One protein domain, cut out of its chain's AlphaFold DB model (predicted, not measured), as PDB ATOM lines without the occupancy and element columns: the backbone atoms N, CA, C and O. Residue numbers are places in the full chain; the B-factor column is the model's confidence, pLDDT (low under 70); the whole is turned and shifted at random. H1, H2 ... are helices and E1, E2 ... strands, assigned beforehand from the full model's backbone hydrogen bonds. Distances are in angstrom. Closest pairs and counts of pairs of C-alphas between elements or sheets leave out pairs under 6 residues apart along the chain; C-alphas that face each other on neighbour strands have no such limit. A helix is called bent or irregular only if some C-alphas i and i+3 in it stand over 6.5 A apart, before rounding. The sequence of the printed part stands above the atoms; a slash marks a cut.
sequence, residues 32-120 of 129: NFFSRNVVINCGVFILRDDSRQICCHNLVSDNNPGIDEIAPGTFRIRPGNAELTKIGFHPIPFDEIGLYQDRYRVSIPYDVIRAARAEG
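This is residues 32 to 120 of the 129 residues of an uncharacterized protein of Verrucomicrobia subdivision 3 bacterium (UniProt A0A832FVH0). A small strand head lies at one end and a long, loose arm leads from it to a lone helix at the other end. In the head E1 and E3 run side by side and run on, round a sharp bend, into E2 and E4, also side by side, making a bent ribbon two strands wide; the hairpin E5 and E6 and the short helix H1 follow, and residues 87 to 109 lead away to H2. The printed part has 89 residues with six named strands, then two named helices, in the order E1 E2 E3 E4 E5 E6 H1 H2; the pairs E1 with E3 and E2 with E4 are parallel, and E5 with E6 is antiparallel. The class is mixed, helices and strands, with 37 of the 89 residues, under half, in named elements. The whole is extended, with a radius of gyration of the C-alphas of 19.4 A and spans of 51 by 35 by 25 A.

Start at E1, residues 32 to 35, and set it beside E3, residues 53 to 56: they are parallel at 18 degrees, and N 54 and O 32 are 2.8 A apart, within hydrogen-bond range. E1 runs on into E2, residues 38 to 40, at 83 degrees, and E3 runs on into E4, residues 59 to 61, at 92 degrees. E2 and E4 are parallel at 7 degrees, with N 39 and O 59 at 2.8 A, within hydrogen-bond range. Next look at E5, residues 67 to 71, and E6, residues 74 to 77, an antiparallel hairpin with 149 degrees between directions; N 68 and O 76 are within hydrogen-bond range at 2.8 A. For H1, residues 82 to 86, the closest C-alphas to E4 are those of Leu 59 and Leu 84, 7.5 A apart. H1 and E2 are only just apart, at 8.0 A. H2, residues 110 to 118, is apart from H1 and from the strands. In H1 and H2 every O i to N i+4 pair is within hydrogen-bond range.

Find C-alpha 32 at (303.394, 374.059, 441.762), where E1 begins; it is 9.6 A long, E2 6.5 A, E3 9.8 A and E4 6.3 A. E5 begins at C-alpha 67, (319.836, 353.695, 442.342), and is 12.0 A long; E6 is 10.4 A and H1 6.2 A. H2 is 12.2 A long and ends at C-alpha 118, (343.232, 373.334, 435.320).

The two C-alphas farthest apart are those of Asp 50 and Asp 111, 53.3 A. The printed part has no cut. The links E2 to E3, 12 residues, and H1 to H2, 23 residues, are long. Residues 92 to 97, 101 to 106 and 114 to 120 stand free; of the last stretch, 114 to 118 belong to H2. The mean pLDDT of the printed part is 85.6, and residues 119 to 120 are under 70.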
ATOM      1  N   ASN A  32     302.106 374.739 441.683       87.00
ATOM      2  CA  ASN A  32     303.394 374.059 441.762       87.00
ATOM      3  C   ASN A  32     303.439 372.898 440.772       87.00
ATOM      4  O   ASN A  32     302.498 372.110 440.693       87.00
ATOM      5  N   PHE A  33     304.554 372.755 440.060       88.12
ATOM      6  CA  PHE A  33     304.798 371.618 439.177       88.12
ATOM      7  C   PHE A  33     305.829 370.686 439.808       88.12
ATOM      8  O   PHE A  33     306.979 371.067 440.017       88.12
ATOM      9  N   PHE A  34     305.426 369.446 440.065       91.12
ATOM     10  CA  PHE A  34     306.313 368.370 440.486       91.12
ATOM     11  C   PHE A  34     306.551 367.484 439.275       91.12
ATOM     12  O   PHE A  34     305.664 366.729 438.873       91.12
ATOM     13  N   SER A  35     307.732 367.585 438.667       92.81
ATOM     14  CA  SER A  35     308.044 366.808 437.474       92.81
ATOM     15  C   SER A  35     309.405 366.150 437.519       92.81
ATOM     16  O   SER A  35     310.359 366.752 438.007       92.81
ATOM     17  N   ARG A  36     309.481 364.930 436.968       92.06
ATOM     18  CA  ARG A  36     310.720 364.149 436.835       92.06
ATOM     19  C   ARG A  36     311.430 363.931 438.167       92.06
ATOM     20  O   ARG A  36     312.650 363.990 438.248       92.06
ATOM     21  N   ASN A  37     310.651 363.672 439.215       91.94
ATOM     22  CA  ASN A  37     311.168 363.265 440.517       91.94
ATOM     23  C   ASN A  37     311.194 361.740 440.631       91.94
ATOM     24  O   ASN A  37     310.360 361.050 440.041       91.94
ATOM     25  N   VAL A  38     312.123 361.234 441.439       90.88
ATOM     26  CA  VAL A  38     312.172 359.834 441.870       90.88
ATOM     27  C   VAL A  38     311.953 359.815 443.374       90.88
ATOM     28  O   VAL A  38     312.716 360.426 444.118       90.88
ATOM     29  N   VAL A  39     310.892 359.150 443.811       91.88
ATOM     30  CA  VAL A  39     310.441 359.119 445.204       91.88
ATOM     31  C   VAL A  39     310.388 357.662 445.627       91.88
ATOM     32  O   VAL A  39     309.622 356.883 445.059       91.88
ATOM     33  N   ILE A  40     311.234 357.290 446.588       89.81
ATOM     34  CA  ILE A  40     311.432 355.896 446.993       89.81
ATOM     35  C   ILE A  40     311.142 355.754 448.480       89.81
ATOM     36  O   ILE A  40     311.707 356.495 449.281       89.81
ATOM     37  N   ASN A  41     310.300 354.788 448.849       89.12
ATOM     38  CA  ASN A  41     310.000 354.439 450.246       89.12
ATOM     39  C   ASN A  41     309.463 355.604 451.097       89.12
ATOM     40  O   ASN A  41     309.701 355.663 452.302       89.12
ATOM     41  N   CYS A  42     308.745 356.550 450.485       87.75
ATOM     42  CA  CYS A  42     308.201 357.707 451.204       87.75
ATOM     43  C   CYS A  42     306.760 357.501 451.703       87.75
ATOM     44  O   CYS A  42     306.278 358.313 452.490       87.75
ATOM     45  N   GLY A  43     306.063 356.446 451.257       87.81
ATOM     46  CA  GLY A  43     304.662 356.157 451.589       87.81
ATOM     47  C   GLY A  43     303.670 357.137 450.951       87.81
ATOM     48  O   GLY A  43     302.866 356.750 450.108       87.81
ATOM     49  N   VAL A  44     303.744 358.421 451.312       88.25
ATOM     50  CA  VAL A  44     302.918 359.492 450.738       88.25
ATOM     51  C   VAL A  44     303.816 360.514 450.044       88.25
ATOM     52  O   VAL A  44     304.630 361.171 450.686       88.25
ATOM     53  N   PHE A  45     303.655 360.666 448.726       87.94
ATOM     54  CA  PHE A  45     304.440 361.615 447.927       87.94
ATOM     55  C   PHE A  45     304.029 363.074 448.182       87.94
ATOM     56  O   PHE A  45     304.883 363.948 448.316       87.94
ATOM     57  N   ILE A  46     302.724 363.338 448.290       88.25
ATOM     58  CA  ILE A  46     302.163 364.671 448.527       88.25
ATOM     59  C   ILE A  46     301.124 364.589 449.642       88.25
ATOM     60  O   ILE A  46     300.145 363.855 449.537       88.25
ATOM     61  N   LEU A  47     301.328 365.365 450.709       84.31
ATOM     62  CA  LEU A  47     300.466 365.351 451.899       84.31
ATOM     63  C   LEU A  47     299.170 366.159 451.744       84.31
ATOM     64  O   LEU A  47     298.223 365.951 452.498       84.31
ATOM     65  N   ARG A  48     299.130 367.125 450.822       79.19
ATOM     66  CA  ARG A  48     297.974 368.001 450.596       79.19
ATOM     67  C   ARG A  48     297.767 368.147 449.103       79.19
ATOM     68  O   ARG A  48     298.499 368.909 448.495       79.19
ATOM     69  N   ASP A  49     296.796 367.457 448.527       73.38
ATOM     70  CA  ASP A  49     296.401 367.699 447.141       73.38
ATOM     71  C   ASP A  49     295.248 368.711 447.118       73.38
ATOM     72  O   ASP A  49     294.086 368.365 447.319       73.38
ATOM     73  N   ASP A  50     295.580 369.995 446.968       76.19
ATOM     74  CA  ASP A  50     294.610 371.094 446.903       76.19
ATOM     75  C   ASP A  50     294.333 371.547 445.461       76.19
ATOM     76  O   ASP A  50     293.938 372.694 445.245       76.19
ATOM     77  N   SER A  51     294.540 370.675 444.462       78.38
ATOM     78  CA  SER A  51     294.425 370.959 443.017       78.38
ATOM     79  C   SER A  51     295.382 372.033 442.473       78.38
ATOM     80  O   SER A  51     295.344 372.368 441.289       78.38
ATOM     81  N   ARG A  52     296.290 372.555 443.309       84.56
ATOM     82  CA  ARG A  52     297.336 373.513 442.915       84.56
ATOM     83  C   ARG A  52     298.675 372.841 442.628       84.56
ATOM     84  O   ARG A  52     299.687 373.518 442.472       84.56
ATOM     85  N   GLN A  53     298.705 371.516 442.595       88.69
ATOM     86  CA  GLN A  53     299.924 370.728 442.498       88.69
ATOM     87  C   GLN A  53     299.803 369.820 441.289       88.69
ATOM     88  O   GLN A  53     299.045 368.856 441.279       88.69
ATOM     89  N   ILE A  54     300.532 370.161 440.236       88.69
ATOM     90  CA  ILE A  54     300.522 369.409 438.991       88.69
ATOM     91  C   ILE A  54     301.693 368.439 439.030       88.69
ATOM     92  O   ILE A  54     302.856 368.836 438.980       88.69
ATOM     93  N   CYS A  55     301.376 367.151 439.121       89.56
ATOM     94  CA  CYS A  55     302.354 366.073 439.057       89.56
ATOM     95  C   CYS A  55     302.439 365.518 437.640       89.56
ATOM     96  O   CYS A  55     301.433 365.080 437.086       89.56
ATOM     97  N   CYS A  56     303.635 365.471 437.060       90.31
ATOM     98  CA  CYS A  56     303.831 364.863 435.746       90.31
ATOM     99  C   CYS A  56     305.191 364.172 435.634       90.31
ATOM    100  O   CYS A  56     306.221 364.735 435.987       90.31
ATOM    101  N   HIS A  57     305.212 362.952 435.095       92.19
ATOM    102  CA  HIS A  57     306.446 362.181 434.894       92.19
ATOM    103  C   HIS A  57     307.272 361.965 436.178       92.19
ATOM    104  O   HIS A  57     308.492 362.013 436.126       92.19
ATOM    105  N   ASN A  58     306.640 361.752 437.335       92.19
ATOM    106  CA  ASN A  58     307.350 361.316 438.545       92.19
ATOM    107  C   ASN A  58     307.330 359.784 438.634       92.19
ATOM    108  O   ASN A  58     306.338 359.164 438.253       92.19
ATOM    109  N   LEU A  59     308.395 359.192 439.170       92.19
ATOM    110  CA  LEU A  59     308.443 357.786 439.558       92.19
ATOM    111  C   LEU A  59     308.302 357.700 441.078       92.19
ATOM    112  O   LEU A  59     309.207 358.108 441.802       92.19
ATOM    113  N   VAL A  60     307.170 357.182 441.549       92.44
ATOM    114  CA  VAL A  60     306.927 356.885 442.967       92.44
ATOM    115  C   VAL A  60     306.923 355.370 443.117       92.44
ATOM    116  O   VAL A  60     306.149 354.699 442.438       92.44
ATOM    117  N   SER A  61     307.811 354.827 443.947       90.19
ATOM    118  CA  SER A  61     307.988 353.380 444.087       90.19
ATOM    119  C   SER A  61     308.414 352.997 445.502       90.19
ATOM    120  O   SER A  61     309.227 353.680 446.114       90.19
ATOM    121  N   ASP A  62     307.929 351.862 445.998       91.44
ATOM    122  CA  ASP A  62     308.438 351.234 447.230       91.44
ATOM    123  C   ASP A  62     309.618 350.283 446.952       91.44
ATOM    124  O   ASP A  62     310.178 349.652 447.846       91.44
ATOM    125  N   ASN A  63     310.009 350.158 445.684       87.81
ATOM    126  CA  ASN A  63     311.145 349.359 445.254       87.81
ATOM    127  C   ASN A  63     312.243 350.272 444.720       87.81
ATOM    128  O   ASN A  63     311.968 351.235 444.002       87.81
ATOM    129  N   ASN A  64     313.501 349.932 445.010       85.25
ATOM    130  CA  ASN A  64     314.641 350.630 444.429       85.25
ATOM    131  C   ASN A  64     314.653 350.410 442.900       85.25
ATOM    132  O   ASN A  64     314.914 349.284 442.463       85.25
ATOM    133  N   PRO A  65     314.433 351.454 442.074       84.44
ATOM    134  CA  PRO A  65     314.352 351.292 440.628       84.44
ATOM    135  C   PRO A  65     315.717 350.976 440.012       84.44
ATOM    136  O   PRO A  65     315.783 350.585 438.857       84.44
ATOM    137  N   GLY A  66     316.817 351.131 440.753       86.44
ATOM    138  CA  GLY A  66     318.184 350.951 440.269       86.44
ATOM    139  C   GLY A  66     319.073 352.152 440.549       86.44
ATOM    140  O   GLY A  66     319.808 352.591 439.666       86.44
ATOM    141  N   ILE A  67     318.968 352.675 441.766       88.69
ATOM    142  CA  ILE A  67     319.836 353.695 442.342       88.69
ATOM    143  C   ILE A  67     320.686 353.007 443.409       88.69
ATOM    144  O   ILE A  67     320.168 352.543 444.423       88.69
ATOM    145  N   ASP A  68     321.986 352.919 443.162       89.88
ATOM    146  CA  ASP A  68     322.940 352.274 444.058       89.88
ATOM    147  C   ASP A  68     323.627 353.345 444.915       89.88
ATOM    148  O   ASP A  68     324.103 354.353 444.388       89.88
ATOM    149  N   GLU A  69     323.712 353.139 446.226       90.56
ATOM    150  CA  GLU A  69     324.578 353.951 447.083       90.56
ATOM    151  C   GLU A  69     326.012 353.422 446.974       90.56
ATOM    152  O   GLU A  69     326.291 352.276 447.323       90.56
ATOM    153  N   ILE A  70     326.922 354.239 446.444       94.00
ATOM    154  CA  ILE A  70     328.326 353.844 446.233       94.00
ATOM    155  C   ILE A  70     329.246 354.318 447.366       94.00
ATOM    156  O   ILE A  70     330.348 353.799 447.529       94.00
ATOM    157  N   ALA A  71     328.792 355.305 448.134       93.31
ATOM    158  CA  ALA A  71     329.398 355.825 449.355       93.31
ATOM    159  C   ALA A  71     328.304 356.562 450.149       93.31
ATOM    160  O   ALA A  71     327.315 356.957 449.530       93.31
ATOM    161  N   PRO A  72     328.469 356.804 451.463       92.94
ATOM    162  CA  PRO A  72     327.470 357.504 452.267       92.94
ATOM    163  C   PRO A  72     326.990 358.809 451.611       92.94
ATOM    164  O   PRO A  72     327.785 359.719 451.365       92.94
ATOM    165  N   GLY A  73     325.698 358.879 451.283       87.69
ATOM    166  CA  GLY A  73     325.072 360.042 450.638       87.69
ATOM    167  C   GLY A  73     325.424 360.248 449.157       87.69
ATOM    168  O   GLY A  73     325.019 361.245 448.564       87.69
ATOM    169  N   THR A  74     326.164 359.321 448.546       90.25
ATOM    170  CA  THR A  74     326.533 359.344 447.125       90.25
ATOM    171  C   THR A  74     325.803 358.236 446.384       90.25
ATOM    172  O   THR A  74     326.128 357.053 446.507       90.25
ATOM    173  N   PHE A  75     324.843 358.633 445.557       87.44
ATOM    174  CA  PHE A  75     323.985 357.718 444.815       87.44
ATOM    175  C   PHE A  75     324.323 357.723 443.327       87.44
ATOM    176  O   PHE A  75     324.578 358.771 442.733       87.44
ATOM    177  N   ARG A  76     324.290 356.544 442.706       88.00
ATOM    178  CA  ARG A  76     324.506 356.355 441.274       88.00
ATOM    179  C   ARG A  76     323.324 355.634 440.651       88.00
ATOM    180  O   ARG A  76     322.931 354.561 441.089       88.00
ATOM    181  N   ILE A  77     322.804 356.192 439.566       87.75
ATOM    182  CA  ILE A  77     321.800 355.525 438.738       87.75
ATOM    183  C   ILE A  77     322.486 354.447 437.889       87.75
ATOM    184  O   ILE A  77     323.488 354.722 437.221       87.75
ATOM    185  N   ARG A  78     321.942 353.226 437.883       87.00
ATOM    186  CA  ARG A  78     322.400 352.155 436.991       87.00
ATOM    187  C   ARG A  78     322.162 352.547 435.524       87.00
ATOM    188  O   ARG A  78     321.051 352.964 435.184       87.00
ATOM    189  N   PRO A  79     323.167 352.408 434.638       83.44
ATOM    190  CA  PRO A  79     322.994 352.683 433.214       83.44
ATOM    191  C   PRO A  79     321.865 351.844 432.607       83.44
ATOM    192  O   PRO A  79     321.678 350.687 432.980       83.44
ATOM    193  N   GLY A  80     321.125 352.418 431.656       82.31
ATOM    194  CA  GLY A  80     320.065 351.700 430.937       82.31
ATOM    195  C   GLY A  80     318.801 351.425 431.756       82.31
ATOM    196  O   GLY A  80     317.983 350.598 431.357       82.31
ATOM    197  N   ASN A  81     318.615 352.101 432.891       87.44
ATOM    198  CA  ASN A  81     317.401 351.976 433.686       87.44
ATOM    199  C   ASN A  81     316.169 352.470 432.906       87.44
ATOM    200  O   ASN A  81     315.982 353.675 432.710       87.44
ATOM    201  N   ALA A  82     315.324 351.536 432.466       87.50
ATOM    202  CA  ALA A  82     314.181 351.832 431.612       87.50
ATOM    203  C   ALA A  82     313.125 352.712 432.302       87.50
ATOM    204  O   ALA A  82     312.530 353.563 431.646       87.50
ATOM    205  N   GLU A  83     312.889 352.546 433.605       88.69
ATOM    206  CA  GLU A  83     311.896 353.346 434.336       88.69
ATOM    207  C   GLU A  83     312.354 354.792 434.501       88.69
ATOM    208  O   GLU A  83     311.597 355.718 434.217       88.69
ATOM    209  N   LEU A  84     313.625 354.982 434.860       89.31
ATOM    210  CA  LEU A  84     314.226 356.310 434.966       89.31
ATOM    211  C   LEU A  84     314.334 356.998 433.598       89.31
ATOM    212  O   LEU A  84     314.060 358.191 433.476       89.31
ATOM    213  N   THR A  85     314.621 356.243 432.538       89.25
ATOM    214  CA  THR A  85     314.638 356.775 431.166       89.25
ATOM    215  C   THR A  85     313.250 357.276 430.743       89.25
ATOM    216  O   THR A  85     313.142 358.347 430.150       89.25
ATOM    217  N   LYS A  86     312.166 356.560 431.088       89.31
ATOM    218  CA  LYS A  86     310.779 356.965 430.765       89.31
ATOM    219  C   LYS A  86     310.369 358.294 431.402       89.31
ATOM    220  O   LYS A  86     309.550 359.009 430.829       89.31
ATOM    221  N   ILE A  87     310.921 358.626 432.568       91.50
ATOM    222  CA  ILE A  87     310.685 359.912 433.239       91.50
ATOM    223  C   ILE A  87     311.734 360.980 432.878       91.50
ATOM    224  O   ILE A  87     311.707 362.076 433.425       91.50
ATOM    225  N   GLY A  88     312.638 360.706 431.932       88.75
ATOM    226  CA  GLY A  88     313.575 361.690 431.384       88.75
ATOM    227  C   GLY A  88     314.932 361.780 432.085       88.75
ATOM    228  O   GLY A  88     315.665 362.738 431.843       88.75
ATOM    229  N   PHE A  89     315.295 360.809 432.928       87.50
ATOM    230  CA  PHE A  89     316.671 360.691 433.418       87.50
ATOM    231  C   PHE A  89     317.539 360.045 432.343       87.50
ATOM    232  O   PHE A  89     317.583 358.823 432.197       87.50
ATOM    233  N   HIS A  90     318.249 360.892 431.604       85.75
ATOM    234  CA  HIS A  90     319.257 360.487 430.636       85.75
ATOM    235  C   HIS A  90     320.658 360.819 431.164       85.75
ATOM    236  O   HIS A  90     320.817 361.801 431.896       85.75
ATOM    237  N   PRO A  91     321.687 360.029 430.806       85.12
ATOM    238  CA  PRO A  91     323.070 360.420 431.037       85.12
ATOM    239  C   PRO A  91     323.343 361.805 430.447       85.12
ATOM    240  O   PRO A  91     322.864 362.125 429.358       85.12
ATOM    241  N   ILE A  92     324.125 362.614 431.160       84.44
ATOM    242  CA  ILE A  92     324.604 363.891 430.629       84.44
ATOM    243  C   ILE A  92     325.510 363.572 429.429       84.44
ATOM    244  O   ILE A  92     326.500 362.857 429.614       84.44
ATOM    245  N   PRO A  93     325.205 364.075 428.220       88.31
ATOM    246  CA  PRO A  93     326.000 363.773 427.042       88.31
ATOM    247  C   PRO A  93     327.246 364.665 427.044       88.31
ATOM    248  O   PRO A  93     327.285 365.695 426.380       88.31
ATOM    249  N   PHE A  94     328.259 364.304 427.839       85.00
ATOM    250  CA  PHE A  94     329.467 365.118 428.038       85.00
ATOM    251  C   PHE A  94     330.200 365.471 426.733       85.00
ATOM    252  O   PHE A  94     330.807 366.536 426.654       85.00
ATOM    253  N   ASP A  95     330.087 364.621 425.712       83.69
ATOM    254  CA  ASP A  95     330.687 364.827 424.389       83.69
ATOM    255  C   ASP A  95     329.894 365.823 423.513       83.69
ATOM    256  O   ASP A  95     330.438 366.422 422.585       83.69
ATOM    257  N   GLU A  96     328.615 366.042 423.834       85.56
ATOM    258  CA  GLU A  96     327.680 366.934 423.127       85.56
ATOM    259  C   GLU A  96     327.307 368.183 423.938       85.56
ATOM    260  O   GLU A  96     326.467 368.979 423.509       85.56
ATOM    261  N   ILE A  97     327.958 368.410 425.085       83.19
ATOM    262  CA  ILE A  97     327.857 369.674 425.820       83.19
ATOM    263  C   ILE A  97     329.165 370.462 425.751       83.19
ATOM    264  O   ILE A  97     330.267 369.938 425.898       83.19
ATOM    265  N   GLY A  98     329.051 371.775 425.583       81.81
ATOM    266  CA  GLY A  98     330.211 372.648 425.507       81.81
ATOM    267  C   GLY A  98     329.962 373.884 424.666       81.81
ATOM    268  O   GLY A  98     328.834 374.206 424.295       81.81
ATOM    269  N   LEU A  99     331.043 374.613 424.392       82.94
ATOM    270  CA  LEU A  99     330.995 375.681 423.407       82.94
ATOM    271  C   LEU A  99     331.102 375.051 422.022       82.94
ATOM    272  O   LEU A  99     332.053 374.330 421.742       82.94
ATOM    273  N   TYR A 100     330.137 375.374 421.171       84.19
ATOM    274  CA  TYR A 100     330.158 375.065 419.749       84.19
ATOM    275  C   TYR A 100     330.484 376.326 418.968       84.19
ATOM    276  O   TYR A 100     330.179 377.438 419.412       84.19
ATOM    277  N   GLN A 101     331.118 376.146 417.814       86.75
ATOM    278  CA  GLN A 101     331.167 377.208 416.827       86.75
ATOM    279  C   GLN A 101     329.790 377.297 416.180       86.75
ATOM    280  O   GLN A 101     329.213 376.287 415.779       86.75
ATOM    281  N   ASP A 102     329.265 378.507 416.091       87.50
ATOM    282  CA  ASP A 102     328.025 378.792 415.384       87.50
ATOM    283  C   ASP A 102     328.142 380.148 414.672       87.50
ATOM    284  O   ASP A 102     329.162 380.836 414.764       87.50
ATOM    285  N   ARG A 103     327.100 380.553 413.938       91.50
ATOM    286  CA  ARG A 103     327.095 381.818 413.182       91.50
ATOM    287  C   ARG A 103     327.385 383.051 414.053       91.50
ATOM    288  O   ARG A 103     327.905 384.041 413.544       91.50
ATOM    289  N   TYR A 104     327.018 383.009 415.328       85.25
ATOM    290  CA  TYR A 104     327.190 384.084 416.302       85.25
ATOM    291  C   TYR A 104     328.433 383.883 417.185       85.25
ATOM    292  O   TYR A 104     328.894 384.835 417.813       85.25
ATOM    293  N   ARG A 105     329.014 382.677 417.203       82.50
ATOM    294  CA  ARG A 105     330.257 382.328 417.897       82.50
ATOM    295  C   ARG A 105     331.288 381.775 416.913       82.50
ATOM    296  O   ARG A 105     331.456 380.567 416.761       82.50
ATOM    297  N   VAL A 106     332.004 382.702 416.280       85.50
ATOM    298  CA  VAL A 106     332.979 382.424 415.211       85.50
ATOM    299  C   VAL A 106     334.226 381.689 415.721       85.50
ATOM    300  O   VAL A 106     334.821 380.903 414.990       85.50
ATOM    301  N   SER A 107     334.621 381.898 416.976       88.62
ATOM    302  CA  SER A 107     335.773 381.225 417.581       88.62
ATOM    303  C   SER A 107     335.476 380.776 419.009       88.62
ATOM    304  O   SER A 107     334.696 381.396 419.736       88.62
ATOM    305  N   ILE A 108     336.119 379.681 419.420       84.00
ATOM    306  CA  ILE A 108     336.053 379.158 420.786       84.00
ATOM    307  C   ILE A 108     337.418 379.393 421.444       84.00
ATOM    308  O   ILE A 108     338.420 378.914 420.909       84.00
ATOM    309  N   PRO A 109     337.496 380.078 422.598       84.75
ATOM    310  CA  PRO A 109     338.759 380.312 423.292       84.75
ATOM    311  C   PRO A 109     339.160 379.074 424.115       84.75
ATOM    312  O   PRO A 109     339.135 379.096 425.345       84.75
ATOM    313  N   TYR A 110     339.497 377.969 423.440       80.38
ATOM    314  CA  TYR A 110     339.807 376.689 424.093       80.38
ATOM    315  C   TYR A 110     340.945 376.791 425.111       80.38
ATOM    316  O   TYR A 110     340.857 376.168 426.169       80.38
ATOM    317  N   ASP A 111     341.966 377.602 424.841       80.38
ATOM    318  CA  ASP A 111     343.113 377.752 425.741       80.38
ATOM    319  C   ASP A 111     342.723 378.420 427.063       80.38
ATOM    320  O   ASP A 111     343.106 377.947 428.133       80.38
ATOM    321  N   VAL A 112     341.858 379.439 427.009       79.00
ATOM    322  CA  VAL A 112     341.314 380.117 428.197       79.00
ATOM    323  C   VAL A 112     340.466 379.154 429.030       79.00
ATOM    324  O   VAL A 112     340.572 379.115 430.253       79.00
ATOM    325  N   ILE A 113     339.650 378.326 428.372       76.31
ATOM    326  CA  ILE A 113     338.785 377.342 429.043       76.31
ATOM    327  C   ILE A 113     339.620 376.243 429.699       76.31
ATOM    328  O   ILE A 113     339.309 375.807 430.808       76.31
ATOM    329  N   ARG A 114     340.673 375.773 429.021       76.69
ATOM    330  CA  ARG A 114     341.581 374.757 429.561       76.69
ATOM    331  C   ARG A 114     342.362 375.286 430.758       76.69
ATOM    332  O   ARG A 114     342.434 374.567 431.750       76.69
ATOM    333  N   ALA A 115     342.878 376.512 430.686       77.31
ATOM    334  CA  ALA A 115     343.543 377.166 431.811       77.31
ATOM    335  C   ALA A 115     342.597 377.290 433.019       77.31
ATOM    336  O   ALA A 115     342.912 376.796 434.096       77.31
ATOM    337  N   ALA A 116     341.372 377.790 432.809       71.56
ATOM    338  CA  ALA A 116     340.374 377.929 433.874       71.56
ATOM    339  C   ALA A 116     339.975 376.591 434.531       71.56
ATOM    340  O   ALA A 116     339.706 376.537 435.727       71.56
ATOM    341  N   ARG A 117     339.930 375.490 433.766       70.25
ATOM    342  CA  ARG A 117     339.622 374.148 434.301       70.25
ATOM    343  C   ARG A 117     340.794 373.521 435.054       70.25
ATOM    344  O   ARG A 117     340.559 372.761 435.990       70.25
ATOM    345  N   ALA A 118     342.028 373.815 434.646       72.00
ATOM    346  CA  ALA A 118     343.232 373.334 435.320       72.00
ATOM    347  C   ALA A 118     343.406 373.955 436.718       72.00
ATOM    348  O   ALA A 118     344.011 373.335 437.587       72.00
ATOM    349  N   GLU A 119     342.837 375.141 436.947       58.75
ATOM    350  CA  GLU A 119     342.985 375.903 438.190       58.75
ATOM    351  C   GLU A 119     341.951 375.555 439.289       58.75
ATOM    352  O   GLU A 119     342.077 376.065 440.401       58.75
ATOM    353  N   GLY A 120     340.965 374.662 439.067       56.34
ATOM    354  CA  GLY A 120     339.996 374.350 440.139       56.34
ATOM    355  C   GLY A 120     338.830 373.383 439.871       56.34
ATOM    356  O   GLY A 120     337.697 373.710 440.212       56.34
TER     357      GLY A 120